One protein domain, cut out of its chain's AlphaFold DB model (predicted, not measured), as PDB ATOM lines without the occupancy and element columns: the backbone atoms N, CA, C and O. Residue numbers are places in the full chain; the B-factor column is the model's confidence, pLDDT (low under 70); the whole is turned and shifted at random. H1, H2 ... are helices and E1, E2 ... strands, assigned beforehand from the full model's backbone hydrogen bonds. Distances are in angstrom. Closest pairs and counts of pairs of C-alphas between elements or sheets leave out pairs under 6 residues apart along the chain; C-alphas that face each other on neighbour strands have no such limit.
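Overview. This is residues 17 to 142 of the 144 residues of the protein "DUF1697 domain-containing protein" of Solirubrobacterales bacterium (UniProt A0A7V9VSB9). A twisted sheet of four antiparallel strands has two short helices, H3 and H4, over one face, while H2 and H5 pair with each other and only graze the sheet. H1 lies off at one side of this body, joined to it by residues 32 to 41. The 126 printed residues hold five named helices and four named strands in the order H1 H2 E1 H3 E2 E3 H4 E4 H5, of mixed class, and the sheet runs E2 E3 E1 E4. The whole is compact, with a radius of gyration of the C-alphas of 15.0 A and spans of 43 by 33 by 26 A.

Arrangement. H1, residues 17 to 31, touches no helix and is not on the sheet. H2, residues 42 to 50, touches H5, residues 129 to 142, at a steep tilt of 39 degrees, opposite ways; their closest C-alphas are those of Arg 42 and Ala 139, 5.8 A apart. H2 only grazes the sheet with residues 48 to 49, and H5 with residues 129 to 132. E1, residues 64 to 69, is an inner strand between E3, residues 97 to 101, and E4, residues 124 to 128: N 67 and O 98 are 2.8 A apart, N 66 and O 127 are 2.8 A apart. E2, residues 90 to 94, and E3 form a hairpin, with N 99 and O 92 2.8 A apart. H3, residues 75 to 82, lies over E2 at a height over the sheet of 9.7 A; the closest C-alphas are those of Glu 82 and Val 91, 6.2 A. H4, residues 110 to 116, is on the same face at a height of 8.4 A, over E3 and only just over E1, on which 3 of its C-alphas fall. E1, H3, E2 and E3, H4, E4 are split strand-helix-strand units, two strands running the same way with another strand between them, both with right-handed crossovers. In the five helices every O i to N i+4 pair is within hydrogen-bond range.

Along the chain. H1 begins at C-alpha 17 (40.279, 3.296, -30.760) and is 20.9 A long. E1, 16.3 A long, starts at C-alpha 64 (26.057, -12.377, -13.678). H5 is 20.1 A long and ends at C-alpha 142 (28.145, -11.573, -39.197).

Size, cuts and confidence. The two C-alphas farthest apart, those of Asp 29 and Asp 56, are 43.7 A apart. The sheet is twisted, with C-alphas up to 4.3 A off its best plane. The link from H2 to E1, 13 residues, is long. The printed part has no cut, and no printed residue is under 70 in pLDDT.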
ATOM      1  N   PRO A  17      40.271   1.938 -31.321       91.75
ATOM      2  CA  PRO A  17      40.279   3.296 -30.760       91.75
ATOM      3  C   PRO A  17      39.712   4.361 -31.711       91.75
ATOM      4  O   PRO A  17      39.153   5.370 -31.279       91.75
ATOM      5  N   THR A  18      39.865   4.152 -33.022       93.75
ATOM      6  CA  THR A  18      39.269   5.027 -34.039       93.75
ATOM      7  C   THR A  18      37.759   4.838 -34.058       93.75
ATOM      8  O   THR A  18      37.030   5.824 -33.998       93.75
ATOM      9  N   LEU A  19      37.294   3.587 -34.052       94.62
ATOM     10  CA  LEU A  19      35.870   3.269 -34.039       94.62
ATOM     11  C   LEU A  19      35.168   3.801 -32.781       94.62
ATOM     12  O   LEU A  19      34.097   4.390 -32.892       94.62
ATOM     13  N   GLU A  20      35.770   3.641 -31.600       93.31
ATOM     14  CA  GLU A  20      35.243   4.166 -30.332       93.31
ATOM     15  C   GLU A  20      35.013   5.678 -30.404       93.31
ATOM     16  O   GLU A  20      33.918   6.160 -30.105       93.31
ATOM     17  N   ARG A  21      36.026   6.429 -30.854       93.69
ATOM     18  CA  ARG A  21      35.944   7.887 -30.996       93.69
ATOM     19  C   ARG A  21      34.889   8.294 -32.021       93.69
ATOM     20  O   ARG A  21      34.123   9.225 -31.771       93.69
ATOM     21  N   ASP A  22      34.864   7.637 -33.173       94.06
ATOM     22  CA  ASP A  22      33.972   8.006 -34.267       94.06
ATOM     23  C   ASP A  22      32.504   7.713 -33.899       94.06
ATOM     24  O   ASP A  22      31.626   8.543 -34.149       94.06
ATOM     25  N   LEU A  23      32.237   6.600 -33.203       93.06
ATOM     26  CA  LEU A  23      30.915   6.287 -32.654       93.06
ATOM     27  C   LEU A  23      30.510   7.263 -31.544       93.06
ATOM     28  O   LEU A  23      29.383   7.754 -31.564       93.06
ATOM     29  N   ALA A  24      31.411   7.596 -30.615       92.19
ATOM     30  CA  ALA A  24      31.126   8.567 -29.558       92.19
ATOM     31  C   ALA A  24      30.792   9.957 -30.132       92.19
ATOM     32  O   ALA A  24      29.812  10.580 -29.725       92.19
ATOM     33  N   ASN A  25      31.553  10.420 -31.132       93.19
ATOM     34  CA  ASN A  25      31.261  11.667 -31.842       93.19
ATOM     35  C   ASN A  25      29.911  11.603 -32.562       93.19
ATOM     36  O   ASN A  25      29.128  12.540 -32.464       93.19
ATOM     37  N   THR A  26      29.608  10.486 -33.227       92.69
ATOM     38  CA  THR A  26      28.320  10.300 -33.910       92.69
ATOM     39  C   THR A  26      27.152  10.369 -32.926       92.69
ATOM     40  O   THR A  26      26.143  11.007 -33.215       92.69
ATOM     41  N   LEU A  27      27.285   9.748 -31.749       90.94
ATOM     42  CA  LEU A  27      26.259   9.784 -30.706       90.94
ATOM     43  C   LEU A  27      26.048  11.197 -30.153       90.94
ATOM     44  O   LEU A  27      24.901  11.614 -29.983       90.94
ATOM     45  N   ARG A  28      27.130  11.948 -29.931       92.44
ATOM     46  CA  ARG A  28      27.050  13.355 -29.527       92.44
ATOM     47  C   ARG A  28      26.369  14.197 -30.604       92.44
ATOM     48  O   ARG A  28      25.414  14.900 -30.312       92.44
ATOM     49  N   ASP A  29      26.820  14.104 -31.847       93.50
ATOM     50  CA  ASP A  29      26.362  14.998 -32.910       93.50
ATOM     51  C   ASP A  29      24.908  14.696 -33.334       93.50
ATOM     52  O   ASP A  29      24.165  15.607 -33.698       93.50
ATOM     53  N   ALA A  30      24.479  13.430 -33.266       92.88
ATOM     54  CA  ALA A  30      23.126  13.016 -33.645       92.88
ATOM     55  C   ALA A  30      22.103  13.093 -32.500       92.88
ATOM     56  O   ALA A  30      20.916  13.287 -32.769       92.88
ATOM     57  N   PHE A  31      22.532  12.910 -31.246       88.94
ATOM     58  CA  PHE A  31      21.622  12.760 -30.102       88.94
ATOM     59  C   PHE A  31      21.930  13.673 -28.907       88.94
ATOM     60  O   PHE A  31      21.185  13.625 -27.934       88.94
ATOM     61  N   ASP A  32      22.984  14.494 -28.967       90.94
ATOM     62  CA  ASP A  32      23.480  15.322 -27.851       90.94
ATOM     63  C   ASP A  32      23.834  14.487 -26.604       90.94
ATOM     64  O   ASP A  32      23.620  14.879 -25.457       90.94
ATOM     65  N   LEU A  33      24.346  13.273 -26.839       85.12
ATOM     66  CA  LEU A  33      24.707  12.316 -25.798       85.12
ATOM     67  C   LEU A  33      26.225  12.130 -25.720       85.12
ATOM     68  O   LEU A  33      26.838  11.527 -26.600       85.12
ATOM     69  N   GLU A  34      26.827  12.576 -24.618       85.75
ATOM     70  CA  GLU A  34      28.225  12.288 -24.284       85.75
ATOM     71  C   GLU A  34      28.334  10.918 -23.600       85.75
ATOM     72  O   GLU A  34      28.344  10.797 -22.376       85.75
ATOM     73  N   ILE A  35      28.368   9.860 -24.412       84.56
ATOM     74  CA  ILE A  35      28.431   8.473 -23.939       84.56
ATOM     75  C   ILE A  35      29.771   7.858 -24.334       84.56
ATOM     76  O   ILE A  35      30.157   7.874 -25.503       84.56
ATOM     77  N   ALA A  36      30.465   7.274 -23.355       85.19
ATOM     78  CA  ALA A  36      31.649   6.468 -23.614       85.19
ATOM     79  C   ALA A  36      31.269   5.204 -24.400       85.19
ATOM     80  O   ALA A  36      30.331   4.489 -24.041       85.19
ATOM     81  N   VAL A  37      32.022   4.918 -25.460       91.00
ATOM     82  CA  VAL A  37      31.875   3.708 -26.273       91.00
ATOM     83  C   VAL A  37      33.054   2.793 -25.979       91.00
ATOM     84  O   VAL A  37      34.196   3.245 -25.981       91.00
ATOM     85  N   VAL A  38      32.770   1.516 -25.729       92.94
ATOM     86  CA  VAL A  38      33.785   0.468 -25.583       92.94
ATOM     87  C   VAL A  38      33.617  -0.510 -26.733       92.94
ATOM     88  O   VAL A  38      32.513  -1.012 -26.957       92.94
ATOM     89  N   VAL A  39      34.703  -0.786 -27.450       94.75
ATOM     90  CA  VAL A  39      34.728  -1.764 -28.538       94.75
ATOM     91  C   VAL A  39      35.416  -3.042 -28.065       94.75
ATOM     92  O   VAL A  39      36.428  -3.020 -27.356       94.75
ATOM     93  N   ARG A  40      34.838  -4.177 -28.460       95.50
ATOM     94  CA  ARG A  40      35.452  -5.500 -28.367       95.50
ATOM     95  C   ARG A  40      35.302  -6.204 -29.701       95.50
ATOM     96  O   ARG A  40      34.245  -6.137 -30.328       95.50
ATOM     97  N   THR A  41      36.375  -6.847 -30.127       95.69
ATOM     98  CA  THR A  41      36.378  -7.743 -31.277       95.69
ATOM     99  C   THR A  41      35.619  -9.027 -30.949       95.69
ATOM    100  O   THR A  41      35.374  -9.358 -29.785       95.69
ATOM    101  N   ARG A  42      35.259  -9.772 -31.995       95.94
ATOM    102  CA  ARG A  42      34.646 -11.094 -31.867       95.94
ATOM    103  C   ARG A  42      35.519 -12.042 -31.036       95.94
ATOM    104  O   ARG A  42      35.003 -12.716 -30.150       95.94
ATOM    105  N   ASP A  43      36.829 -12.047 -31.277       96.69
ATOM    106  CA  ASP A  43      37.763 -12.925 -30.566       96.69
ATOM    107  C   ASP A  43      37.929 -12.525 -29.098       96.69
ATOM    108  O   ASP A  43      37.889 -13.389 -28.229       96.69
ATOM    109  N   GLU A  44      37.978 -11.226 -28.787       96.69
ATOM    110  CA  GLU A  44      37.970 -10.774 -27.390       96.69
ATOM    111  C   GLU A  44      36.686 -11.200 -26.659       96.69
ATOM    112  O   GLU A  44      36.743 -11.607 -25.502       96.69
ATOM    113  N   LEU A  45      35.515 -11.149 -27.311       97.00
ATOM    114  CA  LEU A  45      34.271 -11.653 -26.710       97.00
ATOM    115  C   LEU A  45      34.305 -13.172 -26.493       97.00
ATOM    116  O   LEU A  45      33.805 -13.652 -25.473       97.00
ATOM    117  N   ALA A  46      34.891 -13.925 -27.428       97.94
ATOM    118  CA  ALA A  46      35.080 -15.364 -27.284       97.94
ATOM    119  C   ALA A  46      35.998 -15.695 -26.099       97.94
ATOM    120  O   ALA A  46      35.652 -16.552 -25.284       97.94
ATOM    121  N   ASP A  47      37.102 -14.964 -25.947       97.94
ATOM    122  CA  ASP A  47      38.031 -15.117 -24.826       97.94
ATOM    123  C   ASP A  47      37.365 -14.796 -23.485       97.94
ATOM    124  O   ASP A  47      37.551 -15.529 -22.511       97.94
ATOM    125  N   VAL A  48      36.528 -13.754 -23.433       97.31
ATOM    126  CA  VAL A  48      35.770 -13.393 -22.225       97.31
ATOM    127  C   VAL A  48      34.866 -14.529 -21.762       97.31
ATOM    128  O   VAL A  48      34.775 -14.775 -20.557       97.31
ATOM    129  N   ILE A  49      34.216 -15.221 -22.699       97.12
ATOM    130  CA  ILE A  49      33.335 -16.355 -22.402       97.12
ATOM    131  C   ILE A  49      34.148 -17.598 -22.030       97.12
ATOM    132  O   ILE A  49      33.796 -18.296 -21.081       97.12
ATOM    133  N   ALA A  50      35.251 -17.861 -22.733       96.88
ATOM    134  CA  ALA A  50      36.120 -19.004 -22.463       96.88
ATOM    135  C   ALA A  50      36.838 -18.905 -21.105       96.88
ATOM    136  O   ALA A  50      37.135 -19.930 -20.491       96.88
ATOM    137  N   CYS A  51      37.099 -17.687 -20.624       94.62
ATOM    138  CA  CYS A  51      37.800 -17.419 -19.367       94.62
ATOM    139  C   CYS A  51      36.868 -17.197 -18.161       94.62
ATOM    140  O   CYS A  51      37.303 -16.594 -17.177       94.62
ATOM    141  N   ASP A  52      35.613 -17.661 -18.219       95.69
ATOM    142  CA  ASP A  52      34.641 -17.516 -17.129       95.69
ATOM    143  C   ASP A  52      35.182 -18.075 -15.790       95.69
ATOM    144  O   ASP A  52      35.382 -19.285 -15.657       95.69
ATOM    145  N   PRO A  53      35.410 -17.223 -14.769       96.00
ATOM    146  CA  PRO A  53      35.942 -17.655 -13.482       96.00
ATOM    147  C   PRO A  53      34.914 -18.333 -12.564       96.00
ATOM    148  O   PRO A  53      35.319 -18.858 -11.523       96.00
ATOM    149  N   PHE A  54      33.614 -18.274 -12.875       95.19
ATOM    150  CA  PHE A  54      32.550 -18.739 -11.974       95.19
ATOM    151  C   PHE A  54      31.773 -19.945 -12.504       95.19
ATOM    152  O   PHE A  54      31.324 -20.748 -11.689       95.19
ATOM    153  N   GLY A  55      31.664 -20.122 -13.823       92.31
ATOM    154  CA  GLY A  55      31.122 -21.335 -14.442       92.31
ATOM    155  C   GLY A  55      29.807 -21.803 -13.809       92.31
ATOM    156  O   GLY A  55      28.848 -21.038 -13.700       92.31
ATOM    157  N   ASP A  56      29.783 -23.052 -13.335       90.12
ATOM    158  CA  ASP A  56      28.591 -23.710 -12.774       90.12
ATOM    159  C   ASP A  56      28.045 -23.069 -11.483       90.12
ATOM    160  O   ASP A  56      26.950 -23.410 -11.036       90.12
ATOM    161  N   GLU A  57      28.777 -22.145 -10.857       88.19
ATOM    162  CA  GLU A  57      28.276 -21.414  -9.690       88.19
ATOM    163  C   GLU A  57      27.199 -20.377 -10.041       88.19
ATOM    164  O   GLU A  57      26.452 -19.924  -9.167       88.19
ATOM    165  N   VAL A  58      27.125 -19.979 -11.313       93.44
ATOM    166  CA  VAL A  58      26.152 -19.014 -11.820       93.44
ATOM    167  C   VAL A  58      24.857 -19.742 -12.175       93.44
ATOM    168  O   VAL A  58      24.748 -20.399 -13.205       93.44
ATOM    169  N   ASP A  59      23.831 -19.573 -11.344       93.50
ATOM    170  CA  ASP A  59      22.509 -20.184 -11.553       93.50
ATOM    171  C   ASP A  59      21.545 -19.304 -12.382       93.50
ATOM    172  O   ASP A  59      20.549 -19.792 -12.917       93.50
ATOM    173  N   ASP A  60      21.830 -18.004 -12.517       94.75
ATOM    174  CA  ASP A  60      21.038 -17.064 -13.312       94.75
ATOM    175  C   ASP A  60      21.933 -16.062 -14.061       94.75
ATOM    176  O   ASP A  60      22.403 -15.086 -13.473       94.75
ATOM    177  N   PRO A  61      22.093 -16.189 -15.389       93.69
ATOM    178  CA  PRO A  61      22.958 -15.306 -16.170       93.69
ATOM    179  C   PRO A  61      22.479 -13.841 -16.245       93.69
ATOM    180  O   PRO A  61      23.195 -12.992 -16.769       93.69
ATOM    181  N   ALA A  62      21.284 -13.497 -15.744       93.31
ATOM    182  CA  ALA A  62      20.889 -12.092 -15.566       93.31
ATOM    183  C   ALA A  62      21.550 -11.426 -14.353       93.31
ATOM    184  O   ALA A  62      21.690 -10.202 -14.329       93.31
ATOM    185  N   ARG A  63      21.933 -12.228 -13.355       95.81
ATOM    186  CA  ARG A  63      22.612 -11.805 -12.125       95.81
ATOM    187  C   ARG A  63      24.134 -11.886 -12.233       95.81
ATOM    188  O   ARG A  63      24.831 -11.499 -11.303       95.81
ATOM    189  N   TYR A  64      24.639 -12.363 -13.364       97.44
ATOM    190  CA  TYR A  64      26.057 -12.377 -13.678       97.44
ATOM    191  C   TYR A  64      26.376 -11.243 -14.644       97.44
ATOM    192  O   TYR A  64      25.759 -11.154 -15.708       97.44
ATOM    193  N   GLN A  65      27.294 -10.355 -14.271       96.44
ATOM    194  CA  GLN A  65      27.717  -9.234 -15.101       96.44
ATOM    195  C   GLN A  65      29.192  -9.336 -15.473       96.44
ATOM    196  O   GLN A  65      30.028  -9.710 -14.656       96.44
ATOM    197  N   VAL A  66      29.494  -8.927 -16.703       96.94
ATOM    198  CA  VAL A  66      30.842  -8.570 -17.138       96.94
ATOM    199  C   VAL A  66      30.869  -7.066 -17.332       96.94
ATOM    200  O   VAL A  66      30.027  -6.499 -18.034       96.94
ATOM    201  N   SER A  67      31.828  -6.414 -16.692       96.00
ATOM    202  CA  SER A  67      32.107  -5.004 -16.911       96.00
ATOM    203  C   SER A  67      33.342  -4.854 -17.782       96.00
ATOM    204  O   SER A  67      34.432  -5.256 -17.384       96.00
ATOM    205  N   PHE A  68      33.151  -4.270 -18.964       95.75
ATOM    206  CA  PHE A  68      34.213  -3.977 -19.918       95.75
ATOM    207  C   PHE A  68      34.851  -2.636 -19.575       95.75
ATOM    208  O   PHE A  68      34.172  -1.605 -19.530       95.75
ATOM    209  N   LEU A  69      36.155  -2.666 -19.325       95.31
ATOM    210  CA  LEU A  69      36.957  -1.511 -18.960       95.31
ATOM    211  C   LEU A  69      37.579  -0.882 -20.212       95.31
ATOM    212  O   LEU A  69      37.993  -1.594 -21.137       95.31
ATOM    213  N   SER A  70      37.672   0.449 -20.243       92.81
ATOM    214  CA  SER A  70      38.316   1.165 -21.355       92.81
ATOM    215  C   SER A  70      39.828   0.916 -21.436       92.81
ATOM    216  O   SER A  70      40.411   0.955 -22.517       92.81
ATOM    217  N   ALA A  71      40.463   0.607 -20.307       93.25
ATOM    218  CA  ALA A  71      41.875   0.260 -20.206       93.25
ATOM    219  C   ALA A  71      42.098  -0.742 -19.068       93.25
ATOM    220  O   ALA A  71      41.208  -0.967 -18.244       93.25
ATOM    221  N   GLU A  72      43.287  -1.344 -19.025       95.38
ATOM    222  CA  GLU A  72      43.680  -2.186 -17.896       95.38
ATOM    223  C   GLU A  72      43.771  -1.319 -16.625       95.38
ATOM    224  O   GLU A  72      44.424  -0.268 -16.646       95.38
ATOM    225  N   PRO A  73      43.070  -1.687 -15.540       95.75
ATOM    226  CA  PRO A  73      43.041  -0.897 -14.318       95.75
ATOM    227  C   PRO A  73      44.351  -1.030 -13.532       95.75
ATOM    228  O   PRO A  73      45.098  -1.995 -13.679       95.75
ATOM    229  N   ASP A  74      44.603  -0.082 -12.628       96.06
ATOM    230  CA  ASP A  74      45.745  -0.161 -11.710       96.06
ATOM    231  C   ASP A  74      45.668  -1.452 -10.862       96.06
ATOM    232  O   ASP A  74      44.659  -1.664 -10.170       96.06
ATOM    233  N   PRO A  75      46.721  -2.293 -10.839       95.75
ATOM    234  CA  PRO A  75      46.752  -3.517 -10.039       95.75
ATOM    235  C   PRO A  75      46.452  -3.306  -8.549       95.75
ATOM    236  O   PRO A  75      45.894  -4.192  -7.896       95.75
ATOM    237  N   ALA A  76      46.797  -2.146  -7.982       95.75
ATOM    238  CA  ALA A  76      46.479  -1.815  -6.596       95.75
ATOM    239  C   ALA A  76      44.964  -1.666  -6.387       95.75
ATOM    240  O   ALA A  76      44.423  -2.209  -5.424       95.75
ATOM    241  N   ARG A  77      44.269  -1.013  -7.327       95.25
ATOM    242  CA  ARG A  77      42.807  -0.835  -7.305       95.25
ATOM    243  C   ARG A  77      42.075  -2.156  -7.529       95.25
ATOM    244  O   ARG A  77      41.077  -2.419  -6.863       95.25
ATOM    245  N   VAL A  78      42.596  -3.011  -8.412       95.56
ATOM    246  CA  VAL A  78      42.089  -4.383  -8.601       95.56
ATOM    247  C   VAL A  78      42.157  -5.161  -7.294       95.56
ATOM    248  O   VAL A  78      41.164  -5.728  -6.849       95.56
ATOM    249  N   LYS A  79      43.314  -5.129  -6.636       94.56
ATOM    250  CA  LYS A  79      43.536  -5.833  -5.373       94.56
ATOM    251  C   LYS A  79      42.643  -5.319  -4.246       94.56
ATOM    252  O   LYS A  79      42.262  -6.099  -3.381       94.56
ATOM    253  N   GLU A  80      42.330  -4.027  -4.220       93.56
ATOM    254  CA  GLU A  80      41.345  -3.464  -3.290       93.56
ATOM    255  C   GLU A  80      39.932  -3.983  -3.573       93.56
ATOM    256  O   GLU A  80      39.249  -4.393  -2.636       93.56
ATOM    257  N   LEU A  81      39.520  -4.028  -4.846       93.94
ATOM    258  CA  LEU A  81      38.216  -4.559  -5.251       93.94
ATOM    259  C   LEU A  81      38.066  -6.045  -4.893       93.94
ATOM    260  O   LEU A  81      37.072  -6.427  -4.287       93.94
ATOM    261  N   GLU A  82      39.065  -6.872  -5.204       91.50
ATOM    262  CA  GLU A  82      39.045  -8.317  -4.915       91.50
ATOM    263  C   GLU A  82      39.081  -8.640  -3.411       91.50
ATOM    264  O   GLU A  82      38.748  -9.750  -3.003       91.50
ATOM    265  N   ARG A  83      39.485  -7.680  -2.571       92.31
ATOM    266  CA  ARG A  83      39.493  -7.804  -1.104       92.31
ATOM    267  C   ARG A  83      38.252  -7.231  -0.434       92.31
ATOM    268  O   ARG A  83      38.154  -7.318   0.790       92.31
ATOM    269  N   ALA A  84      37.360  -6.601  -1.191       90.44
ATOM    270  CA  ALA A  84      36.141  -6.048  -0.635       90.44
ATOM    271  C   ALA A  84      35.291  -7.174  -0.030       90.44
ATOM    272  O   ALA A  84      35.078  -8.213  -0.655       90.44
ATOM    273  N   ASP A  85      34.805  -6.964   1.192       91.81
ATOM    274  CA  ASP A  85      33.882  -7.895   1.837       91.81
ATOM    275  C   ASP A  85      32.481  -7.703   1.247       91.81
ATOM    276  O   ASP A  85      31.688  -6.888   1.720       91.81
ATOM    277  N   VAL A  86      32.230  -8.394   0.134       91.19
ATOM    278  CA  VAL A  86      30.970  -8.333  -0.623       91.19
ATOM    279  C   VAL A  86      30.209  -9.655  -0.596       91.19
ATOM    280  O   VAL A  86      29.294  -9.849  -1.387       91.19
ATOM    281  N   ALA A  87      30.557 -10.583   0.301       92.31
ATOM    282  CA  ALA A  87      29.866 -11.863   0.387       92.31
ATOM    283  C   ALA A  87      28.346 -11.656   0.600       92.31
ATOM    284  O   ALA A  87      27.942 -10.820   1.411       92.31
ATOM    285  N   PRO A  88      27.473 -12.412  -0.096       94.06
ATOM    286  CA  PRO A  88      27.761 -13.600  -0.909       94.06
ATOM    287  C   PRO A  88      28.111 -13.322  -2.385       94.06
ATOM    288  O   PRO A  88      28.152 -14.256  -3.182       94.06
ATOM    289  N   GLU A  89      28.314 -12.067  -2.780       96.12
ATOM    290  CA  GLU A  89      28.734 -11.710  -4.136       96.12
ATOM    291  C   GLU A  89      30.177 -12.156  -4.399       96.12
ATOM    292  O   GLU A  89      30.988 -12.284  -3.478       96.12
ATOM    293  N   ARG A  90      30.505 -12.399  -5.668       95.75
ATOM    294  CA  ARG A  90      31.863 -12.769  -6.084       95.75
ATOM    295  C   ARG A  90      32.350 -11.846  -7.182       95.75
ATOM    296  O   ARG A  90      31.587 -11.489  -8.074       95.75
ATOM    297  N   VAL A  91      33.635 -11.512  -7.132       96.25
ATOM    298  CA  VAL A  91      34.303 -10.683  -8.132       96.25
ATOM    299  C   VAL A  91      35.614 -11.319  -8.566       96.25
ATOM    300  O   VAL A  91      36.314 -11.928  -7.758       96.25
ATOM    301  N   ALA A  92      35.935 -11.194  -9.847       95.81
ATOM    302  CA  ALA A  92      37.238 -11.538 -10.395       95.81
ATOM    303  C   ALA A  92      37.590 -10.547 -11.503       95.81
ATOM    304  O   ALA A  92      36.735 -10.200 -12.319       95.81
ATOM    305  N   VAL A  93      38.847 -10.109 -11.549       96.19
ATOM    306  CA  VAL A  93      39.342  -9.241 -12.623       96.19
ATOM    307  C   VAL A  93      40.295 -10.027 -13.522       96.19
ATOM    308  O   VAL A  93      41.163 -10.764 -13.043       96.19
ATOM    309  N   ARG A  94      40.127  -9.896 -14.840       95.56
ATOM    310  CA  ARG A  94      41.013 -10.469 -15.862       95.56
ATOM    311  C   ARG A  94      41.236  -9.422 -16.943       95.56
ATOM    312  O   ARG A  94      40.290  -9.047 -17.619       95.56
ATOM    313  N   GLY A  95      42.467  -8.933 -17.087       94.88
ATOM    314  CA  GLY A  95      42.792  -7.910 -18.084       94.88
ATOM    315  C   GLY A  95      41.889  -6.679 -17.966       94.88
ATOM    316  O   GLY A  95      41.953  -5.945 -16.980       94.88
ATOM    317  N   ARG A  96      41.028  -6.465 -18.969       96.06
ATOM    318  CA  ARG A  96      40.114  -5.316 -19.049       96.06
ATOM    319  C   ARG A  96      38.674  -5.689 -18.693       96.06
ATOM    320  O   ARG A  96      37.746  -4.974 -19.067       96.06
ATOM    321  N   GLU A  97      38.473  -6.795 -17.986       97.38
ATOM    322  CA  GLU A  97      37.156  -7.337 -17.688       97.38
ATOM    323  C   GLU A  97      37.003  -7.644 -16.198       97.38
ATOM    324  O   GLU A  97      37.849  -8.281 -15.566       97.38
ATOM    325  N   VAL A  98      35.886  -7.185 -15.634       97.31
ATOM    326  CA  VAL A  98      35.469  -7.508 -14.266       97.31
ATOM    327  C   VAL A  98      34.250  -8.410 -14.329       97.31
ATOM    328  O   VAL A  98      33.192  -7.998 -14.801       97.31
ATOM    329  N   TYR A  99      34.396  -9.621 -13.812       97.62
ATOM    330  CA  TYR A  99      33.334 -10.604 -13.668       97.62
ATOM    331  C   TYR A  99      32.717 -10.443 -12.283       97.62
ATOM    332  O   TYR A  99      33.434 -10.501 -11.283       97.62
ATOM    333  N   ALA A 100      31.404 -10.236 -12.214       96.88
ATOM    334  CA  ALA A 100      30.690  -9.963 -10.971       96.88
ATOM    335  C   ALA A 100      29.422 -10.821 -10.862       96.88
ATOM    336  O   ALA A 100      28.479 -10.674 -11.644       96.88
ATOM    337  N   TRP A 101      29.410 -11.734  -9.890       97.50
ATOM    338  CA  TRP A 101      28.276 -12.601  -9.586       97.50
ATOM    339  C   TRP A 101      27.452 -12.039  -8.426       97.50
ATOM    340  O   TRP A 101      27.966 -11.863  -7.321       97.50
ATOM    341  N   HIS A 102      26.161 -11.801  -8.676       96.31
ATOM    342  CA  HIS A 102      25.244 -11.132  -7.753       96.31
ATOM    343  C   HIS A 102      24.086 -12.057  -7.350       96.31
ATOM    344  O   HIS A 102      22.957 -11.856  -7.807       96.31
ATOM    345  N   PRO A 103      24.284 -13.060  -6.476       95.06
ATOM    346  CA  PRO A 103      23.252 -14.063  -6.181       95.06
ATOM    347  C   PRO A 103      21.952 -13.463  -5.616       95.06
ATOM    348  O   PRO A 103      20.880 -14.043  -5.765       95.06
ATOM    349  N   GLN A 104      22.000 -12.270  -5.018       94.31
ATOM    350  CA  GLN A 104      20.823 -11.563  -4.492       94.31
ATOM    351  C   GLN A 104      20.238 -10.512  -5.458       94.31
ATOM    352  O   GLN A 104      19.259  -9.842  -5.128       94.31
ATOM    353  N   GLY A 105      20.793 -10.402  -6.666       94.06
ATOM    354  CA  GLY A 105      20.366  -9.475  -7.711       94.06
ATOM    355  C   GLY A 105      21.176  -8.176  -7.763       94.06
ATOM    356  O   GLY A 105      21.604  -7.634  -6.749       94.06
ATOM    357  N   VAL A 106      21.333  -7.641  -8.978       91.88
ATOM    358  CA  VAL A 106      22.195  -6.479  -9.273       91.88
ATOM    359  C   VAL A 106      21.693  -5.183  -8.624       91.88
ATOM    360  O   VAL A 106      22.483  -4.376  -8.150       91.88
ATOM    361  N   GLY A 107      20.375  -4.960  -8.563       90.06
ATOM    362  CA  GLY A 107      19.810  -3.664  -8.151       90.06
ATOM    363  C   GLY A 107      20.105  -3.241  -6.704       90.06
ATOM    364  O   GLY A 107      19.948  -2.070  -6.370       90.06
ATOM    365  N   ARG A 108      20.516  -4.176  -5.839       86.44
ATOM    366  CA  ARG A 108      20.917  -3.917  -4.441       86.44
ATOM    367  C   ARG A 108      22.369  -4.305  -4.164       86.44
ATOM    368  O   ARG A 108      22.767  -4.342  -3.007       86.44
ATOM    369  N   SER A 109      23.123  -4.611  -5.212       93.12
ATOM    370  CA  SER A 109      24.497  -5.074  -5.110       93.12
ATOM    371  C   SER A 109      25.416  -3.947  -4.644       93.12
ATOM    372  O   SER A 109      25.456  -2.874  -5.254       93.12
ATOM    373  N   GLU A 110      26.178  -4.201  -3.583       92.38
ATOM    374  CA  GLU A 110      27.266  -3.310  -3.183       92.38
ATOM    375  C   GLU A 110      28.461  -3.486  -4.125       92.38
ATOM    376  O   GLU A 110      29.093  -2.499  -4.501       92.38
ATOM    377  N   LEU A 111      28.711  -4.710  -4.607       94.75
ATOM    378  CA  LEU A 111      29.734  -4.973  -5.614       94.75
ATOM    379  C   LEU A 111      29.503  -4.175  -6.909       94.75
ATOM    380  O   LEU A 111      30.442  -3.581  -7.435       94.75
ATOM    381  N   ALA A 112      28.266  -4.107  -7.408       92.25
ATOM    382  CA  ALA A 112      27.937  -3.353  -8.616       92.25
ATOM    383  C   ALA A 112      28.285  -1.870  -8.446       92.25
ATOM    384  O   ALA A 112      28.917  -1.292  -9.327       92.25
ATOM    385  N   LYS A 113      27.970  -1.280  -7.282       91.69
ATOM    386  CA  LYS A 113      28.351   0.106  -6.959       91.69
ATOM    387  C   LYS A 113      29.867   0.277  -6.935       91.69
ATOM    388  O   LYS A 113      30.387   1.189  -7.566       91.69
ATOM    389  N   LEU A 114      30.589  -0.626  -6.265       92.25
ATOM    390  CA  LEU A 114      32.056  -0.582  -6.190       92.25
ATOM    391  C   LEU A 114      32.711  -0.597  -7.575       92.25
ATOM    392  O   LEU A 114      33.697   0.111  -7.790       92.25
ATOM    393  N   VAL A 115      32.156  -1.377  -8.503       91.81
ATOM    394  CA  VAL A 115      32.634  -1.466  -9.885       91.81
ATOM    395  C   VAL A 115      32.287  -0.201 -10.681       91.81
ATOM    396  O   VAL A 115      33.142   0.302 -11.409       91.81
ATOM    397  N   THR A 116      31.081   0.360 -10.526       85.81
ATOM    398  CA  THR A 116      30.631   1.530 -11.308       85.81
ATOM    399  C   THR A 116      31.092   2.885 -10.769       85.81
ATOM    400  O   THR A 116      31.175   3.839 -11.539       85.81
ATOM    401  N   ASP A 117      31.452   2.997  -9.487       82.88
ATOM    402  CA  ASP A 117      31.852   4.254  -8.822       82.88
ATOM    403  C   ASP A 117      33.254   4.759  -9.234       82.88
ATOM    404  O   ASP A 117      33.935   5.455  -8.478       82.88
ATOM    405  N   ARG A 118      33.736   4.390 -10.430       74.75
ATOM    406  CA  ARG A 118      35.050   4.763 -10.990       74.75
ATOM    407  C   ARG A 118      36.244   4.439 -10.084       74.75
ATOM    408  O   ARG A 118      37.343   4.961 -10.292       74.75
ATOM    409  N   ARG A 119      36.088   3.532  -9.112       82.06
ATOM    410  CA  ARG A 119      37.175   3.126  -8.201       82.06
ATOM    411  C   ARG A 119      38.350   2.513  -8.947       82.06
ATOM    412  O   ARG A 119      39.491   2.751  -8.573       82.06
ATOM    413  N   LEU A 120      38.081   1.837 -10.064       89.50
ATOM    414  CA  LEU A 120      39.096   1.280 -10.961       89.50
ATOM    415  C   LEU A 120      39.861   2.339 -11.775       89.50
ATOM    416  O   LEU A 120      40.926   2.038 -12.301       89.50
ATOM    417  N   GLY A 121      39.381   3.588 -11.821       91.19
ATOM    418  CA  GLY A 121      40.069   4.704 -12.487       91.19
ATOM    419  C   GLY A 121      39.943   4.721 -14.007       91.19
ATOM    420  O   GLY A 121      40.628   5.502 -14.659       91.19
ATOM    421  N   VAL A 122      39.075   3.877 -14.551       92.62
ATOM    422  CA  VAL A 122      38.809   3.710 -15.982       92.62
ATOM    423  C   VAL A 122      37.300   3.742 -16.217       92.62
ATOM    424  O   VAL A 122      36.522   3.558 -15.277       92.62
ATOM    425  N   GLU A 123      36.884   3.998 -17.455       91.62
ATOM    426  CA  GLU A 123      35.466   3.938 -17.819       91.62
ATOM    427  C   GLU A 123      34.995   2.482 -17.829       91.62
ATOM    428  O   GLU A 123      35.752   1.572 -18.179       91.62
ATOM    429  N   VAL A 124      33.741   2.266 -17.428       92.94
ATOM    430  CA  VAL A 124      33.185   0.936 -17.160       92.94
ATOM    431  C   VAL A 124      31.850   0.778 -17.875       92.94
ATOM    432  O   VAL A 124      30.919   1.544 -17.640       92.94
ATOM    433  N   THR A 125      31.730  -0.254 -18.710       92.94
ATOM    434  CA  THR A 125      30.469  -0.630 -19.362       92.94
ATOM    435  C   THR A 125      30.035  -2.016 -18.899       92.94
ATOM    436  O   THR A 125      30.602  -3.020 -19.318       92.94
ATOM    437  N   ALA A 126      29.007  -2.084 -18.051       93.25
ATOM    438  CA  ALA A 126      28.474  -3.351 -17.547       93.25
ATOM    439  C   ALA A 126      27.434  -3.964 -18.499       93.25
ATOM    440  O   ALA A 126      26.519  -3.283 -18.980       93.25
ATOM    441  N   ARG A 127      27.539  -5.273 -18.740       94.50
ATOM    442  CA  ARG A 127      26.550  -6.091 -19.454       94.50
ATOM    443  C   ARG A 127      26.315  -7.387 -18.695       94.50
ATOM    444  O   ARG A 127      27.238  -7.950 -18.121       94.50
ATOM    445  N   ASN A 128      25.072  -7.866 -18.674       95.19
ATOM    446  CA  ASN A 128      24.801  -9.184 -18.102       95.19
ATOM    447  C   ASN A 128      25.291 -10.302 -19.033       95.19
ATOM    448  O   ASN A 128      25.428 -10.096 -20.241       95.19
ATOM    449  N   TRP A 129      25.503 -11.490 -18.475       96.56
ATOM    450  CA  TRP A 129      26.046 -12.638 -19.194       96.56
ATOM    451  C   TRP A 129      25.194 -13.026 -20.402       96.56
ATOM    452  O   TRP A 129      25.734 -13.269 -21.475       96.56
ATOM    453  N   ARG A 130      23.855 -12.956 -20.284       95.19
ATOM    454  CA  ARG A 130      22.937 -13.174 -21.425       95.19
ATOM    455  C   ARG A 130      23.226 -12.247 -22.606       95.19
ATOM    456  O   ARG A 130      23.057 -12.642 -23.752       95.19
ATOM    457  N   THR A 131      23.592 -10.998 -22.331       95.06
ATOM    458  CA  THR A 131      23.944 -10.033 -23.377       95.06
ATOM    459  C   THR A 131      25.292 -10.381 -23.983       95.06
ATOM    460  O   THR A 131      25.399 -10.401 -25.201       95.06
ATOM    461  N   VAL A 132      26.294 -10.692 -23.159       95.81
ATOM    462  CA  VAL A 132      27.645 -11.034 -23.630       95.81
ATOM    463  C   VAL A 132      27.616 -12.254 -24.552       95.81
ATOM    464  O   VAL A 132      28.103 -12.175 -25.678       95.81
ATOM    465  N   THR A 133      26.957 -13.341 -24.140       95.88
ATOM    466  CA  THR A 133      26.821 -14.540 -24.981       95.88
ATOM    467  C   THR A 133      26.041 -14.247 -26.256       95.88
ATOM    468  O   THR A 133      26.441 -14.678 -27.336       95.88
ATOM    469  N   LYS A 134      24.973 -13.440 -26.173       95.56
ATOM    470  CA  LYS A 134      24.197 -13.075 -27.360       95.56
ATOM    471  C   LYS A 134      24.981 -12.209 -28.347       95.56
ATOM    472  O   LYS A 134      24.740 -12.301 -29.547       95.56
ATOM    473  N   LEU A 135      25.883 -11.356 -27.863       95.50
ATOM    474  CA  LEU A 135      26.743 -10.546 -28.723       95.50
ATOM    475  C   LEU A 135      27.741 -11.413 -29.485       95.50
ATOM    476  O   LEU A 135      27.896 -11.190 -30.681       95.50
ATOM    477  N   LEU A 136      28.335 -12.426 -28.842       96.62
ATOM    478  CA  LEU A 136      29.199 -13.374 -29.547       96.62
ATOM    479  C   LEU A 136      28.423 -14.139 -30.629       96.62
ATOM    480  O   LEU A 136      28.868 -14.175 -31.768       96.62
ATOM    481  N   GLU A 137      27.229 -14.660 -30.316       96.06
ATOM    482  CA  GLU A 137      26.386 -15.342 -31.314       96.06
ATOM    483  C   GLU A 137      26.084 -14.462 -32.540       96.06
ATOM    484  O   GLU A 137      26.016 -14.949 -33.666       96.06
ATOM    485  N   LEU A 138      25.845 -13.163 -32.323       94.81
ATOM    486  CA  LEU A 138      25.585 -12.214 -33.407       94.81
ATOM    487  C   LEU A 138      26.858 -11.886 -34.195       94.81
ATOM    488  O   LEU A 138      26.777 -11.728 -35.411       94.81
ATOM    489  N   ALA A 139      28.008 -11.788 -33.524       94.31
ATOM    490  CA  ALA A 139      29.298 -11.572 -34.172       94.31
ATOM    491  C   ALA A 139      29.666 -12.766 -35.067       94.31
ATOM    492  O   ALA A 139      29.934 -12.573 -36.247       94.31
ATOM    493  N   ASP A 140      29.520 -13.993 -34.556       94.00
ATOM    494  CA  ASP A 140      29.731 -15.234 -35.314       94.00
ATOM    495  C   ASP A 140      28.846 -15.320 -36.566       94.00
ATOM    496  O   ASP A 140      29.263 -15.835 -37.599       94.00
ATOM    497  N   ALA A 141      27.613 -14.810 -36.490       89.50
ATOM    498  CA  ALA A 141      26.685 -14.801 -37.620       89.50
ATOM    499  C   ALA A 141      26.979 -13.703 -38.661       89.50
ATOM    500  O   ALA A 141      26.412 -13.752 -39.750       89.50
ATOM    501  N   THR A 142      27.801 -12.707 -38.318       76.94
ATOM    502  CA  THR A 142      28.145 -11.573 -39.197       76.94
ATOM    503  C   THR A 142      29.465 -11.806 -39.946       76.94
ATOM    504  O   THR A 142      29.682 -11.203 -40.992       76.94
TER     505      THR A 142